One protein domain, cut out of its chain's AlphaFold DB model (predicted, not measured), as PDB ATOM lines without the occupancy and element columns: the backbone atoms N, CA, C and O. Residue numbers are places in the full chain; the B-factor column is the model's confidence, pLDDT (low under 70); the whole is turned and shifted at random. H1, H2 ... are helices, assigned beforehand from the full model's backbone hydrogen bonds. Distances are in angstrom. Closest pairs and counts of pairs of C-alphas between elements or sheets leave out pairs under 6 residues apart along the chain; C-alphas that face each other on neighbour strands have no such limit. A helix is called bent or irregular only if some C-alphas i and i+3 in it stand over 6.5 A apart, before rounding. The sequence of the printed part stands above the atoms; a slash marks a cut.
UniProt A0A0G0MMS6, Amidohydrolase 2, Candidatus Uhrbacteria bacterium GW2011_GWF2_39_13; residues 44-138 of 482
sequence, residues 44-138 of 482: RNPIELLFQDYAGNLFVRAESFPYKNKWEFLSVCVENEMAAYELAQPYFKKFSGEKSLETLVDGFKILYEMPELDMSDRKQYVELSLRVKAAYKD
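What this domain is: This is residues 44 to 138 of the 482 residues of the protein "Amidohydrolase 2" of Candidatus Uhrbacteria bacterium GW2011_GWF2_39_13 (UniProt A0A0G0MMS6). What is the main picture? Short H1 sits near the middle of a compact body, and H2 to H6 stand round it, mostly crossed. What makes it? It is all helix: 95 printed residues with six named helices, H1 to H6. The radius of gyration of the C-alphas is 12.3 A, the spans 33 by 31 by 21 A.

Where its parts are: Where are the helices? H1 is residues 46 to 52, from C-alpha (-48.390, -17.082, -27.489), H2 56 to 61, H3 70 to 79, H4 81 to 94, H5 99 to 111, and H6 122 to 135, ending at C-alpha (-44.731, -6.396, -28.610). Which are longest? H4 spans 20.1 A and H6 19.9 A; H4 is irregular, C-alphas 87 and 90 being 7.1 A apart.

How they stand to each other: What touches H1? H3 touches it at a shallow tilt of 31 degrees, opposite ways; the closest C-alphas, Phe 51 and Lys 70, are 6.4 A apart. H6, with residues 128 to 132 alone, only just touches it with 3 pairs of C-alphas within 8 A, the closest Pro 46 and Ser 129, 6.0 A. Where are the others? H3 and H4 form a hairpin, H4 touching with residues 83 to 84 alone; the closest C-alphas, Cys 77 and Ala 84, are 5.2 A apart. H2 and H5 are close to H1 but not clearly touching, the closest C-alphas being Leu 50 and Gly 56, 5.2 A, and Leu 50 and Leu 104, 7.2 A. Are the backbones regular? O i to N i+4 pairs are within hydrogen-bond range throughout H1, H2, H5 and H6, but 4 of 6 in H3 and 6 of 10 in H4.

The domain as a whole: Is anything cut? The printed part has no cut, and no link is long. Where is confidence low? Residues 78, 137 and 138 have pLDDT under 70.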
ATOM      1  N   ARG A  44     -46.850 -14.337 -34.039       71.19
ATOM      2  CA  ARG A  44     -48.032 -13.476 -33.908       71.19
ATOM      3  C   ARG A  44     -48.787 -13.692 -32.609       71.19
ATOM      4  O   ARG A  44     -49.641 -12.874 -32.282       71.19
ATOM      5  N   ASN A  45     -48.533 -14.789 -31.900       84.94
ATOM      6  CA  ASN A  45     -49.298 -15.142 -30.712       84.94
ATOM      7  C   ASN A  45     -48.537 -16.078 -29.746       84.94
ATOM      8  O   ASN A  45     -47.530 -16.676 -30.133       84.94
ATOM      9  N   PRO A  46     -49.025 -16.230 -28.497       88.81
ATOM     10  CA  PRO A  46     -48.390 -17.082 -27.489       88.81
ATOM     11  C   PRO A  46     -48.308 -18.567 -27.873       88.81
ATOM     12  O   PRO A  46     -47.353 -19.239 -27.491       88.81
ATOM     13  N   ILE A  47     -49.278 -19.095 -28.630       88.69
ATOM     14  CA  ILE A  47     -49.266 -20.502 -29.063       88.69
ATOM     15  C   ILE A  47     -48.134 -20.752 -30.066       88.69
ATOM     16  O   ILE A  47     -47.458 -21.771 -29.994       88.69
ATOM     17  N   GLU A  48     -47.856 -19.821 -30.974       84.31
ATOM     18  CA  GLU A  48     -46.713 -19.962 -31.880       84.31
ATOM     19  C   GLU A  48     -45.381 -19.979 -31.120       84.31
ATOM     20  O   GLU A  48     -44.534 -20.817 -31.424       84.31
ATOM     21  N   LEU A  49     -45.223 -19.136 -30.091       83.62
ATOM     22  CA  LEU A  49     -44.049 -19.147 -29.204       83.62
ATOM     23  C   LEU A  49     -43.904 -20.482 -28.464       83.62
ATOM     24  O   LEU A  49     -42.821 -21.065 -28.445       83.62
ATOM     25  N   LEU A  50     -45.013 -21.014 -27.942       84.06
ATOM     26  CA  LEU A  50     -45.069 -22.324 -27.289       84.06
ATOM     27  C   LEU A  50     -44.511 -23.446 -28.165       84.06
ATOM     28  O   LEU A  50     -43.786 -24.307 -27.673       84.06
ATOM     29  N   PHE A  51     -44.823 -23.429 -29.459       79.19
ATOM     30  CA  PHE A  51     -44.433 -24.477 -30.404       79.19
ATOM     31  C   PHE A  51     -43.141 -24.189 -31.183       79.19
ATOM     32  O   PHE A  51     -42.638 -25.076 -31.882       79.19
ATOM     33  N   GLN A  52     -42.582 -22.984 -31.055       73.88
ATOM     34  CA  GLN A  52     -41.196 -22.703 -31.432       73.88
ATOM     35  C   GLN A  52     -40.206 -23.254 -30.405       73.88
ATOM     36  O   GLN A  52     -39.110 -23.661 -30.783       73.88
ATOM     37  N   ASP A  53     -40.608 -23.303 -29.135       70.94
ATOM     38  CA  ASP A  53     -39.795 -23.813 -28.036       70.94
ATOM     39  C   ASP A  53     -40.080 -25.289 -27.697       70.94
ATOM     40  O   ASP A  53     -40.941 -25.953 -28.283       70.94
ATOM     41  N   TYR A  54     -39.352 -25.826 -26.717       75.38
ATOM     42  CA  TYR A  54     -39.464 -27.218 -26.282       75.38
ATOM     43  C   TYR A  54     -40.823 -27.567 -25.667       75.38
ATOM     44  O   TYR A  54     -41.245 -28.720 -25.765       75.38
ATOM     45  N   ALA A  55     -41.520 -26.590 -25.085       82.56
ATOM     46  CA  ALA A  55     -42.800 -26.788 -24.409       82.56
ATOM     47  C   ALA A  55     -43.880 -27.379 -25.336       82.56
ATOM     48  O   ALA A  55     -44.596 -28.302 -24.947       82.56
ATOM     49  N   GLY A  56     -43.951 -26.940 -26.597       81.44
ATOM     50  CA  GLY A  56     -44.903 -27.474 -27.575       81.44
ATOM     51  C   GLY A  56     -44.687 -28.954 -27.908       81.44
ATOM     52  O   GLY A  56     -45.633 -29.639 -28.300       81.44
ATOM     53  N   ASN A  57     -43.481 -29.497 -27.693       81.81
ATOM     54  CA  ASN A  57     -43.226 -30.928 -27.889       81.81
ATOM     55  C   ASN A  57     -43.993 -31.804 -26.887       81.81
ATOM     56  O   ASN A  57     -44.304 -32.945 -27.221       81.81
ATOM     57  N   LEU A  58     -44.320 -31.294 -25.691       85.88
ATOM     58  CA  LEU A  58     -45.155 -32.016 -24.720       85.88
ATOM     59  C   LEU A  58     -46.549 -32.290 -25.292       85.88
ATOM     60  O   LEU A  58     -47.096 -33.378 -25.136       85.88
ATOM     61  N   PHE A  59     -47.093 -31.308 -26.012       88.06
ATOM     62  CA  PHE A  59     -48.453 -31.330 -26.532       88.06
ATOM     63  C   PHE A  59     -48.564 -32.367 -27.643       88.06
ATOM     64  O   PHE A  59     -49.367 -33.284 -27.536       88.06
ATOM     65  N   VAL A  60     -47.692 -32.309 -28.650       82.81
ATOM     66  CA  VAL A  60     -47.719 -33.257 -29.785       82.81
ATOM     67  C   VAL A  60     -47.320 -34.686 -29.419       82.81
ATOM     68  O   VAL A  60     -47.592 -35.603 -30.185       82.81
ATOM     69  N   ARG A  61     -46.669 -34.898 -28.268       82.62
ATOM     70  CA  ARG A  61     -46.382 -36.242 -27.740       82.62
ATOM     71  C   ARG A  61     -47.530 -36.812 -26.914       82.62
ATOM     72  O   ARG A  61     -47.513 -38.002 -26.610       82.62
ATOM     73  N   ALA A  62     -48.509 -35.995 -26.533       85.19
ATOM     74  CA  ALA A  62     -49.687 -36.484 -25.844       85.19
ATOM     75  C   ALA A  62     -50.527 -37.308 -26.826       85.19
ATOM     76  O   ALA A  62     -50.961 -36.779 -27.843       85.19
ATOM     77  N   GLU A  63     -50.825 -38.566 -26.497       77.19
ATOM     78  CA  GLU A  63     -51.632 -39.449 -27.360       77.19
ATOM     79  C   GLU A  63     -52.990 -38.844 -27.755       77.19
ATOM     80  O   GLU A  63     -53.524 -39.136 -28.819       77.19
ATOM     81  N   SER A  64     -53.545 -37.977 -26.905       83.50
ATOM     82  CA  SER A  64     -54.823 -37.303 -27.131       83.50
ATOM     83  C   SER A  64     -54.733 -36.063 -28.034       83.50
ATOM     84  O   SER A  64     -55.769 -35.475 -28.351       83.50
ATOM     85  N   PHE A  65     -53.529 -35.609 -28.405       86.12
ATOM     86  CA  PHE A  65     -53.357 -34.397 -29.202       86.12
ATOM     87  C   PHE A  65     -53.638 -34.687 -30.683       86.12
ATOM     88  O   PHE A  65     -53.074 -35.624 -31.242       86.12
ATOM     89  N   PRO A  66     -54.497 -33.901 -31.355       84.06
ATOM     90  CA  PRO A  66     -55.064 -34.293 -32.649       84.06
ATOM     91  C   PRO A  66     -54.114 -34.156 -33.853       84.06
ATOM     92  O   PRO A  66     -54.519 -34.451 -34.975       84.06
ATOM     93  N   TYR A  67     -52.866 -33.721 -33.650       83.75
ATOM     94  CA  TYR A  67     -51.894 -33.478 -34.721       83.75
ATOM     95  C   TYR A  67     -50.651 -34.338 -34.549       83.75
ATOM     96  O   TYR A  67     -50.138 -34.486 -33.442       83.75
ATOM     97  N   LYS A  68     -50.125 -34.853 -35.664       76.00
ATOM     98  CA  LYS A  68     -49.003 -35.803 -35.651       76.00
ATOM     99  C   LYS A  68     -47.669 -35.136 -35.342       76.00
ATOM    100  O   LYS A  68     -46.714 -35.805 -34.955       76.00
ATOM    101  N   ASN A  69     -47.563 -33.834 -35.587       79.19
ATOM    102  CA  ASN A  69     -46.359 -33.063 -35.327       79.19
ATOM    103  C   ASN A  69     -46.681 -31.575 -35.130       79.19
ATOM    104  O   ASN A  69     -47.763 -31.091 -35.468       79.19
ATOM    105  N   LYS A  70     -45.695 -30.834 -34.614       74.94
ATOM    106  CA  LYS A  70     -45.827 -29.399 -34.328       74.94
ATOM    107  C   LYS A  70     -46.150 -28.551 -35.558       74.94
ATOM    108  O   LYS A  70     -46.809 -27.526 -35.426       74.94
ATOM    109  N   TRP A  71     -45.712 -28.957 -36.750       74.44
ATOM    110  CA  TRP A  71     -45.894 -28.165 -37.966       74.44
ATOM    111  C   TRP A  71     -47.347 -28.163 -38.437       74.44
ATOM    112  O   TRP A  71     -47.849 -27.102 -38.809       74.44
ATOM    113  N   GLU A  72     -48.017 -29.314 -38.347       77.94
ATOM    114  CA  GLU A  72     -49.452 -29.454 -38.629       77.94
ATOM    115  C   GLU A  72     -50.302 -28.613 -37.664       77.94
ATOM    116  O   GLU A  72     -51.227 -27.916 -38.083       77.94
ATOM    117  N   PHE A  73     -49.959 -28.604 -36.374       81.81
ATOM    118  CA  PHE A  73     -50.674 -27.772 -35.404       81.81
ATOM    119  C   PHE A  73     -50.442 -26.273 -35.641       81.81
ATOM    120  O   PHE A  73     -51.379 -25.473 -35.657       81.81
ATOM    121  N   LEU A  74     -49.191 -25.883 -35.899       76.31
ATOM    122  CA  LEU A  74     -48.844 -24.493 -36.175       76.31
ATOM    123  C   LEU A  74     -49.531 -23.943 -37.440       76.31
ATOM    124  O   LEU A  74     -49.736 -22.735 -37.513       76.31
ATOM    125  N   SER A  75     -49.904 -24.765 -38.435       73.50
ATOM    126  CA  SER A  75     -50.731 -24.276 -39.559       73.50
ATOM    127  C   SER A  75     -52.120 -23.813 -39.128       73.50
ATOM    128  O   SER A  75     -52.584 -22.798 -39.632       73.50
ATOM    129  N   VAL A  76     -52.745 -24.465 -38.147       72.50
ATOM    130  CA  VAL A  76     -54.054 -24.036 -37.624       72.50
ATOM    131  C   VAL A  76     -53.931 -22.746 -36.818       72.50
ATOM    132  O   VAL A  76     -54.762 -21.851 -36.949       72.50
ATOM    133  N   CYS A  77     -52.842 -22.597 -36.058       72.31
ATOM    134  CA  CYS A  77     -52.534 -21.364 -35.323       72.31
ATOM    135  C   CYS A  77     -52.443 -20.143 -36.250       72.31
ATOM    136  O   CYS A  77     -52.819 -19.037 -35.861       72.31
ATOM    137  N   VAL A  78     -51.945 -20.347 -37.476       68.31
ATOM    138  CA  VAL A  78     -51.814 -19.295 -38.490       68.31
ATOM    139  C   VAL A  78     -53.167 -18.803 -38.984       68.31
ATOM    140  O   VAL A  78     -53.283 -17.618 -39.296       68.31
ATOM    141  N   GLU A  79     -54.146 -19.700 -39.069       76.81
ATOM    142  CA  GLU A  79     -55.485 -19.422 -39.581       76.81
ATOM    143  C   GLU A  79     -56.399 -18.849 -38.495       76.81
ATOM    144  O   GLU A  79     -57.128 -17.890 -38.744       76.81
ATOM    145  N   ASN A  80     -56.352 -19.409 -37.281       86.81
ATOM    146  CA  ASN A  80     -57.177 -18.973 -36.161       86.81
ATOM    147  C   ASN A  80     -56.526 -19.308 -34.810       86.81
ATOM    148  O   ASN A  80     -56.573 -20.440 -34.327       86.81
ATOM    149  N   GLU A  81     -55.976 -18.285 -34.157       89.31
ATOM    150  CA  GLU A  81     -55.342 -18.424 -32.845       89.31
ATOM    151  C   GLU A  81     -56.295 -18.950 -31.765       89.31
ATOM    152  O   GLU A  81     -55.894 -19.792 -30.971       89.31
ATOM    153  N   MET A  82     -57.542 -18.472 -31.707       92.69
ATOM    154  CA  MET A  82     -58.457 -18.875 -30.633       92.69
ATOM    155  C   MET A  82     -58.889 -20.334 -30.774       92.69
ATOM    156  O   MET A  82     -59.006 -21.021 -29.766       92.69
ATOM    157  N   ALA A  83     -59.042 -20.826 -32.006       90.12
ATOM    158  CA  ALA A  83     -59.267 -22.248 -32.251       90.12
ATOM    159  C   ALA A  83     -58.055 -23.088 -31.810       90.12
ATOM    160  O   ALA A  83     -58.212 -24.121 -31.160       90.12
ATOM    161  N   ALA A  84     -56.834 -22.623 -32.099       89.50
ATOM    162  CA  ALA A  84     -55.620 -23.278 -31.619       89.50
ATOM    163  C   ALA A  84     -55.510 -23.254 -30.084       89.50
ATOM    164  O   ALA A  84     -55.149 -24.264 -29.480       89.50
ATOM    165  N   TYR A  85     -55.870 -22.138 -29.444       93.06
ATOM    166  CA  TYR A  85     -55.945 -22.034 -27.990       93.06
ATOM    167  C   TYR A  85     -56.942 -23.035 -27.403       93.06
ATOM    168  O   TYR A  85     -56.585 -23.752 -26.480       93.06
ATOM    169  N   GLU A  86     -58.158 -23.134 -27.941       92.50
ATOM    170  CA  GLU A  86     -59.186 -24.063 -27.445       92.50
ATOM    171  C   GLU A  86     -58.729 -25.529 -27.535       92.50
ATOM    172  O   GLU A  86     -58.990 -26.319 -26.627       92.50
ATOM    173  N   LEU A  87     -57.962 -25.880 -28.574       90.44
ATOM    174  CA  LEU A  87     -57.333 -27.197 -28.713       90.44
ATOM    175  C   LEU A  87     -56.194 -27.424 -27.704       90.44
ATOM    176  O   LEU A  87     -56.030 -28.532 -27.195       90.44
ATOM    177  N   ALA A  88     -55.404 -26.389 -27.411       90.50
ATOM    178  CA  ALA A  88     -54.284 -26.446 -26.474       90.50
ATOM    179  C   ALA A  88     -54.717 -26.329 -24.998       90.50
ATOM    180  O   ALA A  88     -54.037 -26.852 -24.116       90.50
ATOM    181  N   GLN A  89     -55.850 -25.685 -24.713       93.25
ATOM    182  CA  GLN A  89     -56.286 -25.305 -23.368       93.25
ATOM    183  C   GLN A  89     -56.310 -26.471 -22.362       93.25
ATOM    184  O   GLN A  89     -55.794 -26.297 -21.252       93.25
ATOM    185  N   PRO A  90     -56.836 -27.669 -22.699       92.25
ATOM    186  CA  PRO A  90     -56.854 -28.796 -21.764       92.25
ATOM    187  C   PRO A  90     -55.452 -29.252 -21.338       92.25
ATOM    188  O   PRO A  90     -55.267 -29.795 -20.247       92.25
ATOM    189  N   TYR A  91     -54.452 -29.020 -22.188       92.75
ATOM    190  CA  TYR A  91     -53.089 -29.494 -21.990       92.75
ATOM    191  C   TYR A  91     -52.277 -28.601 -21.053       92.75
ATOM    192  O   TYR A  91     -51.386 -29.113 -20.384       92.75
ATOM    193  N   PHE A  92     -52.621 -27.315 -20.915       93.06
ATOM    194  CA  PHE A  92     -51.965 -26.440 -19.935       93.06
ATOM    195  C   PHE A  92     -52.147 -26.945 -18.502       93.06
ATOM    196  O   PHE A  92     -51.196 -26.949 -17.729       93.06
ATOM    197  N   LYS A  93     -53.342 -27.447 -18.159       90.12
ATOM    198  CA  LYS A  93     -53.577 -28.082 -16.853       90.12
ATOM    199  C   LYS A  93     -52.943 -29.466 -16.767       90.12
ATOM    200  O   LYS A  93     -52.368 -29.802 -15.739       90.12
ATOM    201  N   LYS A  94     -53.039 -30.261 -17.842       91.31
ATOM    202  CA  LYS A  94     -52.478 -31.621 -17.898       91.31
ATOM    203  C   LYS A  94     -50.966 -31.639 -17.666       91.31
ATOM    204  O   LYS A  94     -50.480 -32.544 -17.002       91.31
ATOM    205  N   PHE A  95     -50.256 -30.661 -18.219       92.31
ATOM    206  CA  PHE A  95     -48.803 -30.522 -18.122       92.31
ATOM    207  C   PHE A  95     -48.373 -29.481 -17.083       92.31
ATOM    208  O   PHE A  95     -47.248 -28.989 -17.128       92.31
ATOM    209  N   SER A  96     -49.249 -29.134 -16.139       89.38
ATOM    210  CA  SER A  96     -48.841 -28.353 -14.971       89.38
ATOM    211  C   SER A  96     -47.761 -29.120 -14.197       89.38
ATOM    212  O   SER A  96     -47.917 -30.319 -13.966       89.38
ATOM    213  N   GLY A  97     -46.661 -28.457 -13.834       87.94
ATOM    214  CA  GLY A  97     -45.475 -29.103 -13.255       87.94
ATOM    215  C   GLY A  97     -44.401 -29.505 -14.273       87.94
ATOM    216  O   GLY A  97     -43.268 -29.787 -13.885       87.94
ATOM    217  N   GLU A  98     -44.706 -29.526 -15.575       91.38
ATOM    218  CA  GLU A  98     -43.700 -29.828 -16.596       91.38
ATOM    219  C   GLU A  98     -42.753 -28.645 -16.791       91.38
ATOM    220  O   GLU A  98     -43.153 -27.560 -17.230       91.38
ATOM    221  N   LYS A  99     -41.460 -28.871 -16.537       91.38
ATOM    222  CA  LYS A  99     -40.485 -27.781 -16.442       91.38
ATOM    223  C   LYS A  99     -40.363 -26.955 -17.721       91.38
ATOM    224  O   LYS A  99     -40.176 -25.741 -17.646       91.38
ATOM    225  N   SER A 100     -40.489 -27.583 -18.890       89.19
ATOM    226  CA  SER A 100     -40.427 -26.869 -20.172       89.19
ATOM    227  C   SER A 100     -41.608 -25.916 -20.383       89.19
ATOM    228  O   SER A 100     -41.400 -24.805 -20.870       89.19
ATOM    229  N   LEU A 101     -42.818 -26.297 -19.956       92.69
ATOM    230  CA  LEU A 101     -43.990 -25.424 -20.004       92.69
ATOM    231  C   LEU A 101     -43.882 -24.301 -18.967       92.69
ATOM    232  O   LEU A 101     -44.057 -23.138 -19.319       92.69
ATOM    233  N   GLU A 102     -43.551 -24.633 -17.717       93.69
ATOM    234  CA  GLU A 102     -43.392 -23.642 -16.644       93.69
ATOM    235  C   GLU A 102     -42.351 -22.581 -16.989       93.69
ATOM    236  O   GLU A 102     -42.590 -21.396 -16.788       93.69
ATOM    237  N   THR A 103     -41.219 -23.001 -17.559       93.31
ATOM    238  CA  THR A 103     -40.144 -22.091 -17.964       93.31
ATOM    239  C   THR A 103     -40.660 -21.077 -18.979       93.31
ATOM    240  O   THR A 103     -40.493 -19.878 -18.781       93.31
ATOM    241  N   LEU A 104     -41.351 -21.514 -20.033       92.31
ATOM    242  CA  LEU A 104     -41.907 -20.574 -21.005       92.31
ATOM    243  C   LEU A 104     -42.958 -19.643 -20.377       92.31
ATOM    244  O   LEU A 104     -42.965 -18.444 -20.656       92.31
ATOM    245  N   VAL A 105     -43.831 -20.182 -19.521       94.75
ATOM    246  CA  VAL A 105     -44.858 -19.394 -18.828       94.75
ATOM    247  C   VAL A 105     -44.223 -18.345 -17.917       94.75
ATOM    248  O   VAL A 105     -44.642 -17.192 -17.961       94.75
ATOM    249  N   ASP A 106     -43.176 -18.679 -17.163       95.06
ATOM    250  CA  ASP A 106     -42.405 -17.715 -16.370       95.06
ATOM    251  C   ASP A 106     -41.801 -16.617 -17.256       95.06
ATOM    252  O   ASP A 106     -41.842 -15.435 -16.908       95.06
ATOM    253  N   GLY A 107     -41.330 -16.985 -18.448       94.31
ATOM    254  CA  GLY A 107     -40.923 -16.041 -19.483       94.31
ATOM    255  C   GLY A 107     -42.009 -15.030 -19.843       94.31
ATOM    256  O   GLY A 107     -41.756 -13.821 -19.862       94.31
ATOM    257  N   PHE A 108     -43.236 -15.510 -20.066       95.06
ATOM    258  CA  PHE A 108     -44.388 -14.645 -20.307       95.06
ATOM    259  C   PHE A 108     -44.694 -13.743 -19.108       95.06
ATOM    260  O   PHE A 108     -44.882 -12.537 -19.284       95.06
ATOM    261  N   LYS A 109     -44.699 -14.299 -17.890       96.00
ATOM    262  CA  LYS A 109     -44.953 -13.554 -16.646       96.00
ATOM    263  C   LYS A 109     -43.992 -12.376 -16.489       96.00
ATOM    264  O   LYS A 109     -44.430 -11.274 -16.162       96.00
ATOM    265  N   ILE A 110     -42.704 -12.606 -16.755       94.12
ATOM    266  CA  ILE A 110     -41.629 -11.614 -16.629       94.12
ATOM    267  C   ILE A 110     -41.747 -10.532 -17.706       94.12
ATOM    268  O   ILE A 110     -41.791  -9.343 -17.395       94.12
ATOM    269  N   LEU A 111     -41.793 -10.925 -18.979       91.81
ATOM    270  CA  LEU A 111     -41.707  -9.971 -20.089       91.81
ATOM    271  C   LEU A 111     -42.972  -9.137 -20.249       91.81
ATOM    272  O   LEU A 111     -42.902  -7.948 -20.591       91.81
ATOM    273  N   TYR A 112     -44.116  -9.764 -19.990       93.31
ATOM    274  CA  TYR A 112     -45.419  -9.153 -20.158       93.31
ATOM    275  C   TYR A 112     -46.030  -8.694 -18.844       93.31
ATOM    276  O   TYR A 112     -47.159  -8.242 -18.901       93.31
ATOM    277  N   GLU A 113     -45.326  -8.740 -17.705       93.62
ATOM    278  CA  GLU A 113     -45.789  -8.207 -16.407       93.62
ATOM    279  C   GLU A 113     -47.145  -8.800 -15.980       93.62
ATOM    280  O   GLU A 113     -48.103  -8.086 -15.667       93.62
ATOM    281  N   MET A 114     -47.234 -10.132 -16.020       96.31
ATOM    282  CA  MET A 114     -48.427 -10.909 -15.663       96.31
ATOM    283  C   MET A 114     -48.078 -11.972 -14.608       96.31
ATOM    284  O   MET A 114     -48.091 -13.151 -14.932       96.31
ATOM    285  N   PRO A 115     -47.737 -11.614 -13.355       94.94
ATOM    286  CA  PRO A 115     -47.197 -12.563 -12.365       94.94
ATOM    287  C   PRO A 115     -48.110 -13.771 -12.077       94.94
ATOM    288  O   PRO A 115     -47.623 -14.887 -11.890       94.94
ATOM    289  N   GLU A 116     -49.427 -13.567 -12.139       95.56
ATOM    290  CA  GLU A 116     -50.450 -14.587 -11.869       95.56
ATOM    291  C   GLU A 116     -50.928 -15.329 -13.129       95.56
ATOM    292  O   GLU A 116     -51.971 -15.979 -13.090       95.56
ATOM    293  N   LEU A 117     -50.193 -15.228 -14.249       96.44
ATOM    294  CA  LEU A 117     -50.584 -15.836 -15.524       96.44
ATOM    295  C   LEU A 117     -50.869 -17.341 -15.380       96.44
ATOM    296  O   LEU A 117     -49.960 -18.132 -15.114       96.44
ATOM    297  N   ASP A 118     -52.113 -17.715 -15.666       95.38
ATOM    298  CA  ASP A 118     -52.581 -19.077 -15.904       95.38
ATOM    299  C   ASP A 118     -52.992 -19.214 -17.374       95.38
ATOM    300  O   ASP A 118     -54.022 -18.696 -17.811       95.38
ATOM    301  N   MET A 119     -52.188 -19.950 -18.145       94.44
ATOM    302  CA  MET A 119     -52.443 -20.203 -19.568       94.44
ATOM    303  C   MET A 119     -53.727 -21.000 -19.826       94.44
ATOM    304  O   MET A 119     -54.189 -21.041 -20.960       94.44
ATOM    305  N   SER A 120     -54.306 -21.654 -18.816       95.00
ATOM    306  CA  SER A 120     -55.580 -22.362 -18.946       95.00
ATOM    307  C   SER A 120     -56.804 -21.457 -18.749       95.00
ATOM    308  O   SER A 120     -57.920 -21.849 -19.116       95.00
ATOM    309  N   ASP A 121     -56.616 -20.250 -18.206       96.88
ATOM    310  CA  ASP A 121     -57.661 -19.240 -18.089       96.88
ATOM    311  C   ASP A 121     -57.786 -18.453 -19.399       96.88
ATOM    312  O   ASP A 121     -56.876 -17.751 -19.845       96.88
ATOM    313  N   ARG A 122     -58.968 -18.531 -20.020       96.38
ATOM    314  CA  ARG A 122     -59.226 -17.900 -21.321       96.38
ATOM    315  C   ARG A 122     -59.096 -16.379 -21.283       96.38
ATOM    316  O   ARG A 122     -58.672 -15.796 -22.276       96.38
ATOM    317  N   LYS A 123     -59.491 -15.721 -20.190       97.12
ATOM    318  CA  LYS A 123     -59.396 -14.257 -20.084       97.12
ATOM    319  C   LYS A 123     -57.935 -13.837 -19.999       97.12
ATOM    320  O   LYS A 123     -57.532 -12.936 -20.730       97.12
ATOM    321  N   GLN A 124     -57.150 -14.533 -19.179       97.50
ATOM    322  CA  GLN A 124     -55.722 -14.260 -19.045       97.50
ATOM    323  C   GLN A 124     -54.956 -14.568 -20.335       97.50
ATOM    324  O   GLN A 124     -54.114 -13.774 -20.749       97.50
ATOM    325  N   TYR A 125     -55.292 -15.658 -21.033       96.62
ATOM    326  CA  TYR A 125     -54.708 -15.955 -22.341       96.62
ATOM    327  C   TYR A 125     -54.992 -14.849 -23.369       96.62
ATOM    328  O   TYR A 125     -54.089 -14.420 -24.085       96.62
ATOM    329  N   VAL A 126     -56.237 -14.357 -23.447       96.44
ATOM    330  CA  VAL A 126     -56.599 -13.264 -24.367       96.44
ATOM    331  C   VAL A 126     -55.811 -11.994 -24.043       96.44
ATOM    332  O   VAL A 126     -55.313 -11.331 -24.952       96.44
ATOM    333  N   GLU A 127     -55.653 -11.672 -22.761       96.81
ATOM    334  CA  GLU A 127     -54.830 -10.547 -22.327       96.81
ATOM    335  C   GLU A 127     -53.357 -10.720 -22.726       96.81
ATOM    336  O   GLU A 127     -52.775  -9.810 -23.324       96.81
ATOM    337  N   LEU A 128     -52.771 -11.896 -22.485       95.50
ATOM    338  CA  LEU A 128     -51.413 -12.221 -22.921       95.50
ATOM    339  C   LEU A 128     -51.267 -12.089 -24.442       95.50
ATOM    340  O   LEU A 128     -50.307 -11.486 -24.915       95.50
ATOM    341  N   SER A 129     -52.225 -12.608 -25.214       93.25
ATOM    342  CA  SER A 129     -52.236 -12.520 -26.679       93.25
ATOM    343  C   SER A 129     -52.168 -11.073 -27.162       93.25
ATOM    344  O   SER A 129     -51.378 -10.752 -28.053       93.25
ATOM    345  N   LEU A 130     -52.933 -10.170 -26.541       92.06
ATOM    346  CA  LEU A 130     -52.882  -8.740 -26.849       92.06
ATOM    347  C   LEU A 130     -51.514  -8.131 -26.515       92.06
ATOM    348  O   LEU A 130     -50.988  -7.364 -27.321       92.06
ATOM    349  N   ARG A 131     -50.910  -8.491 -25.373       92.12
ATOM    350  CA  ARG A 131     -49.575  -8.005 -24.976       92.12
ATOM    351  C   ARG A 131     -48.475  -8.519 -25.919       92.12
ATOM    352  O   ARG A 131     -47.650  -7.722 -26.367       92.12
ATOM    353  N   VAL A 132     -48.511  -9.798 -26.305       89.06
ATOM    354  CA  VAL A 132     -47.594 -10.390 -27.299       89.06
ATOM    355  C   VAL A 132     -47.750  -9.693 -28.652       89.06
ATOM    356  O   VAL A 132     -46.772  -9.202 -29.202       89.06
ATOM    357  N   LYS A 133     -48.972  -9.535 -29.171       86.06
ATOM    358  CA  LYS A 133     -49.220  -8.807 -30.433       86.06
ATOM    359  C   LYS A 133     -48.837  -7.330 -30.375       86.06
ATOM    360  O   LYS A 133     -48.526  -6.726 -31.395       86.06
ATOM    361  N   ALA A 134     -48.880  -6.702 -29.205       85.62
ATOM    362  CA  ALA A 134     -48.403  -5.332 -29.058       85.62
ATOM    363  C   ALA A 134     -46.870  -5.266 -29.162       85.62
ATOM    364  O   ALA A 134     -46.342  -4.341 -29.797       85.62
ATOM    365  N   ALA A 135     -46.182  -6.255 -28.579       82.81
ATOM    366  CA  ALA A 135     -44.731  -6.396 -28.610       82.81
ATOM    367  C   ALA A 135     -44.199  -6.805 -29.996       82.81
ATOM    368  O   ALA A 135     -43.166  -6.282 -30.415       82.81
ATOM    369  N   TYR A 136     -44.922  -7.659 -30.727       78.44
ATOM    370  CA  TYR A 136     -44.571  -8.128 -32.070       78.44
ATOM    371  C   TYR A 136     -45.423  -7.450 -33.162       78.44
ATOM    372  O   TYR A 136     -46.637  -7.592 -33.179       78.44
ATOM    373  N   LYS A 137     -44.819  -6.763 -34.138       67.44
ATOM    374  CA  LYS A 137     -45.498  -6.276 -35.359       67.44
ATOM    375  C   LYS A 137     -45.039  -7.096 -36.558       67.44
ATOM    376  O   LYS A 137     -43.852  -7.135 -36.832       67.44
ATOM    377  N   ASP A 138     -45.956  -7.770 -37.249       63.09
ATOM    378  CA  ASP A 138     -45.644  -8.610 -38.420       63.09
ATOM    379  C   ASP A 138     -44.589  -9.712 -38.152       63.09
ATOM    380  O   ASP A 138     -43.824 -10.107 -39.034       63.09
TER     381      ASP A 138